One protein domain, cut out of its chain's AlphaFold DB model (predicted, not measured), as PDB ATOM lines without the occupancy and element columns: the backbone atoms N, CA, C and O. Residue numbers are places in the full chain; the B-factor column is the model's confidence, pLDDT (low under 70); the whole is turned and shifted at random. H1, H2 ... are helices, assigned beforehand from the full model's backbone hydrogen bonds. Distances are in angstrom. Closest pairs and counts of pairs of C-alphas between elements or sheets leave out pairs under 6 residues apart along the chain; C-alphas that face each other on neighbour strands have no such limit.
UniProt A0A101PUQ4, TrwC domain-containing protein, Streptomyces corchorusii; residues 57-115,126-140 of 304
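What this domain is: This is residues 57 to 115 and 126 to 140 of the 304 residues of the protein "TrwC domain-containing protein" of Streptomyces corchorusii (UniProt A0A101PUQ4). The printed part is a long, thin arrangement in which the helix H2 lies along the long axis, H3 packs across the middle of H2, and H1 and H4 are found near one end. At the other end, residues 83 to 97 form a loop that runs on beyond H2 and folds back to H3. The printed part has 74 residues in two stretches, with four named helices in the order H1, H2, H3, H4 and no named strand; its class is all helix. It is extended, with a radius of gyration of the C-alphas of 17.6 A, and its C-alphas span 57 by 25 by 21 A.

Where its parts are: The printed part begins with H1, residues 57 to 62, whose first C-alpha, that of Glu 57, stands at (-58.112, 45.631, -49.916). H2, residues 64 to 82, is the longest helix, with 27.4 A from first to last C-alpha; C-alpha 82 is at (-35.188, 38.037, -25.135). Residues 83 to 97 hold no named element. H3, residues 98 to 111, measures 19.7 A from first to last C-alpha. H4, residues 126 to 136, measures 15.1 A and ends at C-alpha 136, at (-62.536, 37.429, -49.211).

How they stand to each other: H1 and H2 meet only through their link, a tight one of 1 residue. H2 and H3 touch, H2 with residues 69 to 77 alone; their closest C-alphas are those of Cys 72 and Ala 108, 5.5 A apart. The lines of H2 and H3 stand at a steep tilt of 56 degrees, and the two run opposite ways. H1 and H4 only just touch, with 3 pairs of C-alphas within 8 A; the closest are those of Leu 58 and Ala 133, 7.1 A apart. They run opposite ways at a steep tilt of 48 degrees. H1 and H3 are apart, as are H2 and H4, and H3 and H4. In H1, H2, H3 and H4 every O i to N i+4 pair is within hydrogen-bond range.

The domain as a whole: The outline is a rod, and the two C-alphas farthest apart, those of Asp 87 and Ala 127, are 57.7 A from each other. Residues 116 to 125 are cut out, and C-alphas 115 and 126 are 20.6 A apart across this cut, which falls in the link from H3 to H4. The link from H2 to H3 is long, with 15 residues, whose C-alphas lie 16 to 30 A from the mean of the C-alphas. The mean pLDDT of the printed part is 87.1, and no printed residue is under 70.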
ATOM      1  N   GLU A  57     -57.629  46.902 -50.432       89.81
ATOM      2  CA  GLU A  57     -58.112  45.631 -49.916       89.81
ATOM      3  C   GLU A  57     -57.760  44.484 -50.875       89.81
ATOM      4  O   GLU A  57     -57.363  43.404 -50.436       89.81
ATOM      5  N   LEU A  58     -57.787  44.741 -52.190       90.75
ATOM      6  CA  LEU A  58     -57.393  43.763 -53.205       90.75
ATOM      7  C   LEU A  58     -55.874  43.525 -53.212       90.75
ATOM      8  O   LEU A  58     -55.430  42.376 -53.290       90.75
ATOM      9  N   ILE A  59     -55.068  44.582 -53.059       89.62
ATOM     10  CA  ILE A  59     -53.607  44.450 -52.913       89.62
ATOM     11  C   ILE A  59     -53.269  43.636 -51.665       89.62
ATOM     12  O   ILE A  59     -52.521  42.657 -51.749       89.62
ATOM     13  N   ARG A  60     -53.862  43.983 -50.518       87.38
ATOM     14  CA  ARG A  60     -53.670  43.247 -49.263       87.38
ATOM     15  C   ARG A  60     -54.109  41.788 -49.395       87.38
ATOM     16  O   ARG A  60     -53.391  40.890 -48.964       87.38
ATOM     17  N   TRP A  61     -55.234  41.531 -50.064       89.38
ATOM     18  CA  TRP A  61     -55.732  40.180 -50.329       89.38
ATOM     19  C   TRP A  61     -54.729  39.317 -51.110       89.38
ATOM     20  O   TRP A  61     -54.522  38.155 -50.753       89.38
ATOM     21  N   THR A  62     -54.055  39.873 -52.123       87.56
ATOM     22  CA  THR A  62     -52.992  39.149 -52.855       87.56
ATOM     23  C   THR A  62     -51.681  39.025 -52.072       87.56
ATOM     24  O   THR A  62     -50.892  38.115 -52.332       87.56
ATOM     25  N   SER A  63     -51.467  39.882 -51.071       85.50
ATOM     26  CA  SER A  63     -50.202  40.028 -50.339       85.50
ATOM     27  C   SER A  63     -50.170  39.308 -48.984       85.50
ATOM     28  O   SER A  63     -49.280  39.565 -48.182       85.50
ATOM     29  N   ARG A  64     -51.075  38.348 -48.728       82.56
ATOM     30  CA  ARG A  64     -51.155  37.581 -47.457       82.56
ATOM     31  C   ARG A  64     -49.827  36.980 -46.997       82.56
ATOM     32  O   ARG A  64     -49.586  36.833 -45.804       82.56
ATOM     33  N   ARG A  65     -48.960  36.608 -47.942       85.25
ATOM     34  CA  ARG A  65     -47.620  36.103 -47.630       85.25
ATOM     35  C   ARG A  65     -46.765  37.168 -46.946       85.25
ATOM     36  O   ARG A  65     -46.045  36.829 -46.020       85.25
ATOM     37  N   SER A  66     -46.818  38.415 -47.400       85.00
ATOM     38  CA  SER A  66     -46.073  39.514 -46.785       85.00
ATOM     39  C   SER A  66     -46.510  39.718 -45.335       85.00
ATOM     40  O   SER A  66     -45.646  39.777 -44.470       85.00
ATOM     41  N   ASP A  67     -47.818  39.673 -45.055       84.69
ATOM     42  CA  ASP A  67     -48.354  39.738 -43.684       84.69
ATOM     43  C   ASP A  67     -47.802  38.598 -42.804       84.69
ATOM     44  O   ASP A  67     -47.390  38.825 -41.668       84.69
ATOM     45  N   GLN A  68     -47.708  37.376 -43.345       86.25
ATOM     46  CA  GLN A  68     -47.103  36.231 -42.648       86.25
ATOM     47  C   GLN A  68     -45.597  36.410 -42.401       86.25
ATOM     48  O   GLN A  68     -45.101  35.998 -41.355       86.25
ATOM     49  N   ILE A  69     -44.859  37.017 -43.341       88.44
ATOM     50  CA  ILE A  69     -43.436  37.347 -43.140       88.44
ATOM     51  C   ILE A  69     -43.311  38.367 -42.015       88.44
ATOM     52  O   ILE A  69     -42.466  38.189 -41.148       88.44
ATOM     53  N   THR A  70     -44.136  39.414 -42.023       87.62
ATOM     54  CA  THR A  70     -44.104  40.467 -41.006       87.62
ATOM     55  C   THR A  70     -44.416  39.922 -39.616       87.62
ATOM     56  O   THR A  70     -43.704  40.261 -38.678       87.62
ATOM     57  N   ALA A  71     -45.415  39.044 -39.485       89.94
ATOM     58  CA  ALA A  71     -45.721  38.380 -38.217       89.94
ATOM     59  C   ALA A  71     -44.551  37.507 -37.733       89.94
ATOM     60  O   ALA A  71     -44.086  37.668 -36.610       89.94
ATOM     61  N   CYS A  72     -43.998  36.665 -38.613       90.81
ATOM     62  CA  CYS A  72     -42.842  35.828 -38.279       90.81
ATOM     63  C   CYS A  72     -41.591  36.660 -37.943       90.81
ATOM     64  O   CYS A  72     -40.800  36.273 -37.091       90.81
ATOM     65  N   LEU A  73     -41.399  37.812 -38.592       90.31
ATOM     66  CA  LEU A  73     -40.307  38.729 -38.269       90.31
ATOM     67  C   LEU A  73     -40.488  39.353 -36.882       90.31
ATOM     68  O   LEU A  73     -39.500  39.501 -36.180       90.31
ATOM     69  N   ALA A  74     -41.714  39.695 -36.480       89.44
ATOM     70  CA  ALA A  74     -41.977  40.218 -35.140       89.44
ATOM     71  C   ALA A  74     -41.647  39.182 -34.051       89.44
ATOM     72  O   ALA A  74     -41.025  39.533 -33.057       89.44
ATOM     73  N   GLU A  75     -41.989  37.910 -34.277       91.25
ATOM     74  CA  GLU A  75     -41.611  36.802 -33.385       91.25
ATOM     75  C   GLU A  75     -40.087  36.614 -33.316       91.25
ATOM     76  O   GLU A  75     -39.531  36.437 -32.240       91.25
ATOM     77  N   LEU A  76     -39.395  36.690 -34.460       89.38
ATOM     78  CA  LEU A  76     -37.932  36.590 -34.515       89.38
ATOM     79  C   LEU A  76     -37.222  37.781 -33.858       89.38
ATOM     80  O   LEU A  76     -36.153  37.602 -33.281       89.38
ATOM     81  N   ASP A  77     -37.775  38.990 -33.990       88.62
ATOM     82  CA  ASP A  77     -37.257  40.188 -33.327       88.62
ATOM     83  C   ASP A  77     -37.381  40.034 -31.796       88.62
ATOM     84  O   ASP A  77     -36.425  40.322 -31.079       88.62
ATOM     85  N   ASP A  78     -38.521  39.533 -31.304       87.62
ATOM     86  CA  ASP A  78     -38.753  39.263 -29.877       87.62
ATOM     87  C   ASP A  78     -37.817  38.169 -29.336       87.62
ATOM     88  O   ASP A  78     -37.126  38.382 -28.339       87.62
ATOM     89  N   GLU A  79     -37.692  37.042 -30.047       87.19
ATOM     90  CA  GLU A  79     -36.756  35.956 -29.714       87.19
ATOM     91  C   GLU A  79     -35.306  36.463 -29.644       87.19
ATOM     92  O   GLU A  79     -34.550  36.079 -28.756       87.19
ATOM     93  N   HIS A  80     -34.904  37.361 -30.550       84.62
ATOM     94  CA  HIS A  80     -33.549  37.909 -30.561       84.62
ATOM     95  C   HIS A  80     -33.248  38.772 -29.331       84.62
ATOM     96  O   HIS A  80     -32.160  38.674 -28.771       84.62
ATOM     97  N   VAL A  81     -34.191  39.622 -28.922       85.62
ATOM     98  CA  VAL A  81     -34.001  40.564 -27.806       85.62
ATOM     99  C   VAL A  81     -34.147  39.877 -26.445       85.62
ATOM    100  O   VAL A  81     -33.557  40.332 -25.468       85.62
ATOM    101  N   THR A  82     -34.910  38.783 -26.376       85.94
ATOM    102  CA  THR A  82     -35.188  38.037 -25.135       85.94
ATOM    103  C   THR A  82     -34.302  36.807 -24.935       85.94
ATOM    104  O   THR A  82     -34.320  36.222 -23.852       85.94
ATOM    105  N   ALA A  83     -33.523  36.399 -25.942       84.88
ATOM    106  CA  ALA A  83     -32.614  35.267 -25.818       84.88
ATOM    107  C   ALA A  83     -31.559  35.534 -24.740       84.88
ATOM    108  O   ALA A  83     -30.798  36.497 -24.835       84.88
ATOM    109  N   VAL A  84     -31.479  34.631 -23.766       85.31
ATOM    110  CA  VAL A  84     -30.445  34.604 -22.726       85.31
ATOM    111  C   VAL A  84     -29.516  33.404 -22.920       85.31
ATOM    112  O   VAL A  84     -29.872  32.442 -23.610       85.31
ATOM    113  N   ASP A  85     -28.302  33.486 -22.394       85.50
ATOM    114  CA  ASP A  85     -27.369  32.366 -22.309       85.50
ATOM    115  C   ASP A  85     -27.634  31.487 -21.072       85.50
ATOM    116  O   ASP A  85     -28.606  31.686 -20.340       85.50
ATOM    117  N   ASP A  86     -26.792  30.468 -20.875       84.38
ATOM    118  CA  ASP A  86     -26.926  29.508 -19.772       84.38
ATOM    119  C   ASP A  86     -26.728  30.165 -18.389       84.38
ATOM    120  O   ASP A  86     -27.182  29.618 -17.382       84.38
ATOM    121  N   ASP A  87     -26.113  31.354 -18.348       83.06
ATOM    122  CA  ASP A  87     -25.884  32.155 -17.144       83.06
ATOM    123  C   ASP A  87     -27.023  33.168 -16.888       83.06
ATOM    124  O   ASP A  87     -27.043  33.842 -15.857       83.06
ATOM    125  N   GLY A  88     -28.016  33.240 -17.785       79.62
ATOM    126  CA  GLY A  88     -29.173  34.134 -17.682       79.62
ATOM    127  C   GLY A  88     -28.931  35.549 -18.216       79.62
ATOM    128  O   GLY A  88     -29.805  36.406 -18.062       79.62
ATOM    129  N   GLU A  89     -27.792  35.797 -18.862       80.94
ATOM    130  CA  GLU A  89     -27.447  37.090 -19.452       80.94
ATOM    131  C   GLU A  89     -27.930  37.186 -20.911       80.94
ATOM    132  O   GLU A  89     -28.014  36.170 -21.605       80.94
ATOM    133  N   PRO A  90     -28.261  38.384 -21.432       80.06
ATOM    134  CA  PRO A  90     -28.711  38.540 -22.812       80.06
ATOM    135  C   PRO A  90     -27.678  38.031 -23.825       80.06
ATOM    136  O   PRO A  90     -26.559  38.532 -23.924       80.06
ATOM    137  N   LYS A  91     -28.094  37.077 -24.659       79.62
ATOM    138  CA  LYS A  91     -27.263  36.437 -25.684       79.62
ATOM    139  C   LYS A  91     -26.914  37.373 -26.843       79.62
ATOM    140  O   LYS A  91     -25.913  37.172 -27.533       79.62
ATOM    141  N   PHE A  92     -27.755  38.374 -27.092       80.69
ATOM    142  CA  PHE A  92     -27.591  39.350 -28.166       80.69
ATOM    143  C   PHE A  92     -27.813  40.781 -27.667       80.69
ATOM    144  O   PHE A  92     -28.314  41.017 -26.569       80.69
ATOM    145  N   LEU A  93     -27.446  41.761 -28.499       76.00
ATOM    146  CA  LEU A  93     -27.727  43.166 -28.218       76.00
ATOM    147  C   LEU A  93     -29.240  43.421 -28.239       76.00
ATOM    148  O   LEU A  93     -29.926  43.036 -29.183       76.00
ATOM    149  N   LEU A  94     -29.733  44.188 -27.263       75.31
ATOM    150  CA  LEU A  94     -31.139  44.613 -27.192       75.31
ATOM    151  C   LEU A  94     -31.586  45.462 -28.397       75.31
ATOM    152  O   LEU A  94     -32.779  45.595 -28.660       75.31
ATOM    153  N   VAL A  95     -30.638  46.054 -29.131       78.56
ATOM    154  CA  VAL A  95     -30.906  46.828 -30.347       78.56
ATOM    155  C   VAL A  95     -30.469  46.029 -31.569       78.56
ATOM    156  O   VAL A  95     -29.281  45.797 -31.792       78.56
ATOM    157  N   ILE A  96     -31.443  45.666 -32.402       77.62
ATOM    158  CA  ILE A  96     -31.214  44.945 -33.654       77.62
ATOM    159  C   ILE A  96     -30.685  45.922 -34.712       77.62
ATOM    160  O   ILE A  96     -31.377  46.865 -35.105       77.62
ATOM    161  N   SER A  97     -29.472  45.686 -35.216       82.88
ATOM    162  CA  SER A  97     -28.916  46.457 -36.336       82.88
ATOM    163  C   SER A  97     -29.710  46.235 -37.633       82.88
ATOM    164  O   SER A  97     -30.342  45.192 -37.816       82.88
ATOM    165  N   GLU A  98     -29.648  47.168 -38.593       81.81
ATOM    166  CA  GLU A  98     -30.333  46.987 -39.886       81.81
ATOM    167  C   GLU A  98     -29.879  45.713 -40.618       81.81
ATOM    168  O   GLU A  98     -30.690  45.019 -41.233       81.81
ATOM    169  N   GLN A  99     -28.596  45.357 -40.506       81.06
ATOM    170  CA  GLN A  99     -28.045  44.143 -41.105       81.06
ATOM    171  C   GLN A  99     -28.586  42.868 -40.441       81.06
ATOM    172  O   GLN A  99     -28.947  41.908 -41.135       81.06
ATOM    173  N   ALA A 100     -28.684  42.854 -39.109       84.31
ATOM    174  CA  ALA A 100     -29.298  41.748 -38.379       84.31
ATOM    175  C   ALA A 100     -30.781  41.619 -38.755       84.31
ATOM    176  O   ALA A 100     -31.231  40.536 -39.133       84.31
ATOM    177  N   ARG A 101     -31.510  42.738 -38.807       86.06
ATOM    178  CA  ARG A 101     -32.920  42.778 -39.221       86.06
ATOM    179  C   ARG A 101     -33.127  42.286 -40.657       86.06
ATOM    180  O   ARG A 101     -34.090  41.568 -40.933       86.06
ATOM    181  N   ALA A 102     -32.219  42.614 -41.579       86.38
ATOM    182  CA  ALA A 102     -32.247  42.097 -42.949       86.38
ATOM    183  C   ALA A 102     -32.051  40.571 -42.988       86.38
ATOM    184  O   ALA A 102     -32.722  39.876 -43.755       86.38
ATOM    185  N   THR A 103     -31.181  40.040 -42.129       89.00
ATOM    186  CA  THR A 103     -30.947  38.596 -41.995       89.00
ATOM    187  C   THR A 103     -32.175  37.887 -41.422       89.00
ATOM    188  O   THR A 103     -32.649  36.914 -42.014       89.00
ATOM    189  N   LEU A 104     -32.763  38.411 -40.342       90.69
ATOM    190  CA  LEU A 104     -34.005  37.889 -39.758       90.69
ATOM    191  C   LEU A 104     -35.161  37.928 -40.765       90.69
ATOM    192  O   LEU A 104     -35.894  36.951 -40.900       90.69
ATOM    193  N   SER A 105     -35.264  38.989 -41.567       88.69
ATOM    194  CA  SER A 105     -36.267  39.093 -42.637       88.69
ATOM    195  C   SER A 105     -36.116  37.980 -43.686       88.69
ATOM    196  O   SER A 105     -37.111  37.416 -44.152       88.69
ATOM    197  N   GLN A 106     -34.881  37.610 -44.049       90.44
ATOM    198  CA  GLN A 106     -34.632  36.477 -44.947       90.44
ATOM    199  C   GLN A 106     -35.003  35.139 -44.301       90.44
ATOM    200  O   GLN A 106     -35.565  34.273 -44.978       90.44
ATOM    201  N   ILE A 107     -34.704  34.966 -43.011       91.69
ATOM    202  CA  ILE A 107     -35.073  33.770 -42.246       91.69
ATOM    203  C   ILE A 107     -36.596  33.641 -42.190       91.69
ATOM    204  O   ILE A 107     -37.110  32.595 -42.587       91.69
ATOM    205  N   ALA A 108     -37.320  34.700 -41.819       92.44
ATOM    206  CA  ALA A 108     -38.783  34.739 -41.814       92.44
ATOM    207  C   ALA A 108     -39.355  34.343 -43.183       92.44
ATOM    208  O   ALA A 108     -40.166  33.422 -43.298       92.44
ATOM    209  N   ALA A 109     -38.858  34.962 -44.260       90.62
ATOM    210  CA  ALA A 109     -39.293  34.661 -45.621       90.62
ATOM    211  C   ALA A 109     -39.054  33.195 -46.027       90.62
ATOM    212  O   ALA A 109     -39.827  32.644 -46.819       90.62
ATOM    213  N   ARG A 110     -37.997  32.551 -45.521       91.50
ATOM    214  CA  ARG A 110     -37.730  31.123 -45.754       91.50
ATOM    215  C   ARG A 110     -38.626  30.235 -44.890       91.50
ATOM    216  O   ARG A 110     -39.247  29.341 -45.458       91.50
ATOM    217  N   LYS A 111     -38.744  30.518 -43.584       90.38
ATOM    218  CA  LYS A 111     -39.581  29.774 -42.623       90.38
ATOM    219  C   LYS A 111     -41.024  29.655 -43.116       90.38
ATOM    220  O   LYS A 111     -41.578  28.565 -43.148       90.38
ATOM    221  N   ILE A 112     -41.602  30.753 -43.602       89.81
ATOM    222  CA  ILE A 112     -43.009  30.787 -44.028       89.81
ATOM    223  C   ILE A 112     -43.223  30.376 -45.495       89.81
ATOM    224  O   ILE A 112     -44.288  30.616 -46.064       89.81
ATOM    225  N   ARG A 113     -42.208  29.858 -46.204       88.31
ATOM    226  CA  ARG A 113     -42.342  29.473 -47.620       88.31
ATOM    227  C   ARG A 113     -43.255  28.243 -47.757       88.31
ATOM    228  O   ARG A 113     -42.841  27.165 -47.350       88.31
ATOM    229  N   PRO A 114     -44.453  28.358 -48.372       84.06
ATOM    230  CA  PRO A 114     -45.286  27.191 -48.604       84.06
ATOM    231  C   PRO A 114     -44.629  26.281 -49.651       84.06
ATOM    232  O   PRO A 114     -43.866  26.765 -50.501       84.06
ATOM    233  N   PRO A 115     -44.956  24.978 -49.648       86.88
ATOM    234  CA  PRO A 115     -44.559  24.093 -50.731       86.88
ATOM    235  C   PRO A 115     -45.098  24.618 -52.067       86.88
ATOM    236  O   PRO A 115     -46.156  25.259 -52.133       86.88
ATOM    237  N   ARG A 126     -57.823  31.576 -62.860       94.00
ATOM    238  CA  ARG A 126     -58.539  32.854 -63.022       94.00
ATOM    239  C   ARG A 126     -59.941  32.816 -62.417       94.00
ATOM    240  O   ARG A 126     -60.325  33.766 -61.738       94.00
ATOM    241  N   ALA A 127     -60.690  31.734 -62.645       93.12
ATOM    242  CA  ALA A 127     -62.020  31.565 -62.064       93.12
ATOM    243  C   ALA A 127     -61.953  31.541 -60.529       93.12
ATOM    244  O   ALA A 127     -62.701  32.256 -59.862       93.12
ATOM    245  N   TRP A 128     -60.996  30.788 -59.976       93.50
ATOM    246  CA  TRP A 128     -60.767  30.721 -58.537       93.50
ATOM    247  C   TRP A 128     -60.334  32.069 -57.949       93.50
ATOM    248  O   TRP A 128     -60.883  32.485 -56.931       93.50
ATOM    249  N   TRP A 129     -59.407  32.792 -58.589       93.00
ATOM    250  CA  TRP A 129     -58.986  34.123 -58.142       93.00
ATOM    251  C   TRP A 129     -60.142  35.114 -58.129       93.00
ATOM    252  O   TRP A 129     -60.317  35.808 -57.131       93.00
ATOM    253  N   LYS A 130     -60.965  35.149 -59.185       92.25
ATOM    254  CA  LYS A 130     -62.132  36.036 -59.237       92.25
ATOM    255  C   LYS A 130     -63.126  35.713 -58.119       92.25
ATOM    256  O   LYS A 130     -63.537  36.616 -57.395       92.25
ATOM    257  N   ALA A 131     -63.473  34.437 -57.941       93.31
ATOM    258  CA  ALA A 131     -64.385  34.011 -56.880       93.31
ATOM    259  C   ALA A 131     -63.823  34.321 -55.481       93.31
ATOM    260  O   ALA A 131     -64.518  34.874 -54.633       93.31
ATOM    261  N   SER A 132     -62.542  34.029 -55.246       91.56
ATOM    262  CA  SER A 132     -61.885  34.295 -53.965       91.56
ATOM    263  C   SER A 132     -61.775  35.791 -53.663       91.56
ATOM    264  O   SER A 132     -61.973  36.181 -52.510       91.56
ATOM    265  N   ALA A 133     -61.522  36.632 -54.669       91.75
ATOM    266  CA  ALA A 133     -61.525  38.080 -54.505       91.75
ATOM    267  C   ALA A 133     -62.913  38.577 -54.072       91.75
ATOM    268  O   ALA A 133     -63.015  39.274 -53.065       91.75
ATOM    269  N   ILE A 134     -63.982  38.154 -54.754       91.50
ATOM    270  CA  ILE A 134     -65.366  38.531 -54.408       91.50
ATOM    271  C   ILE A 134     -65.710  38.140 -52.965       91.50
ATOM    272  O   ILE A 134     -66.327  38.920 -52.249       91.50
ATOM    273  N   LEU A 135     -65.288  36.953 -52.529       89.62
ATOM    274  CA  LEU A 135     -65.648  36.422 -51.214       89.62
ATOM    275  C   LEU A 135     -64.792  36.963 -50.064       89.62
ATOM    276  O   LEU A 135     -65.267  37.035 -48.937       89.62
ATOM    277  N   THR A 136     -63.512  37.262 -50.307       88.62
ATOM    278  CA  THR A 136     -62.536  37.429 -49.211       88.62
ATOM    279  C   THR A 136     -61.647  38.661 -49.314       88.62
ATOM    280  O   THR A 136     -60.835  38.883 -48.414       88.62
ATOM    281  N   SER A 137     -61.749  39.446 -50.391       83.88
ATOM    282  CA  SER A 137     -60.923  40.649 -50.544       83.88
ATOM    283  C   SER A 137     -61.517  41.891 -49.900       83.88
ATOM    284  O   SER A 137     -60.799  42.870 -49.817       83.88
ATOM    285  N   TRP A 138     -62.782  41.877 -49.463       88.31
ATOM    286  CA  TRP A 138     -63.508  43.049 -48.938       88.31
ATOM    287  C   TRP A 138     -63.682  44.220 -49.925       88.31
ATOM    288  O   TRP A 138     -64.381  45.179 -49.612       88.31
ATOM    289  N   ALA A 139     -63.116  44.141 -51.134       89.75
ATOM    290  CA  ALA A 139     -63.373  45.103 -52.195       89.75
ATOM    291  C   ALA A 139     -64.804  44.956 -52.740       89.75
ATOM    292  O   ALA A 139     -65.356  43.855 -52.823       89.75
ATOM    293  N   ALA A 140     -65.397  46.074 -53.162       90.19
ATOM    294  CA  ALA A 140     -66.741  46.088 -53.725       90.19
ATOM    295  C   ALA A 140     -66.842  45.186 -54.969       90.19
ATOM    296  O   ALA A 140     -66.058  45.306 -55.913       90.19
TER     297      ALA A 140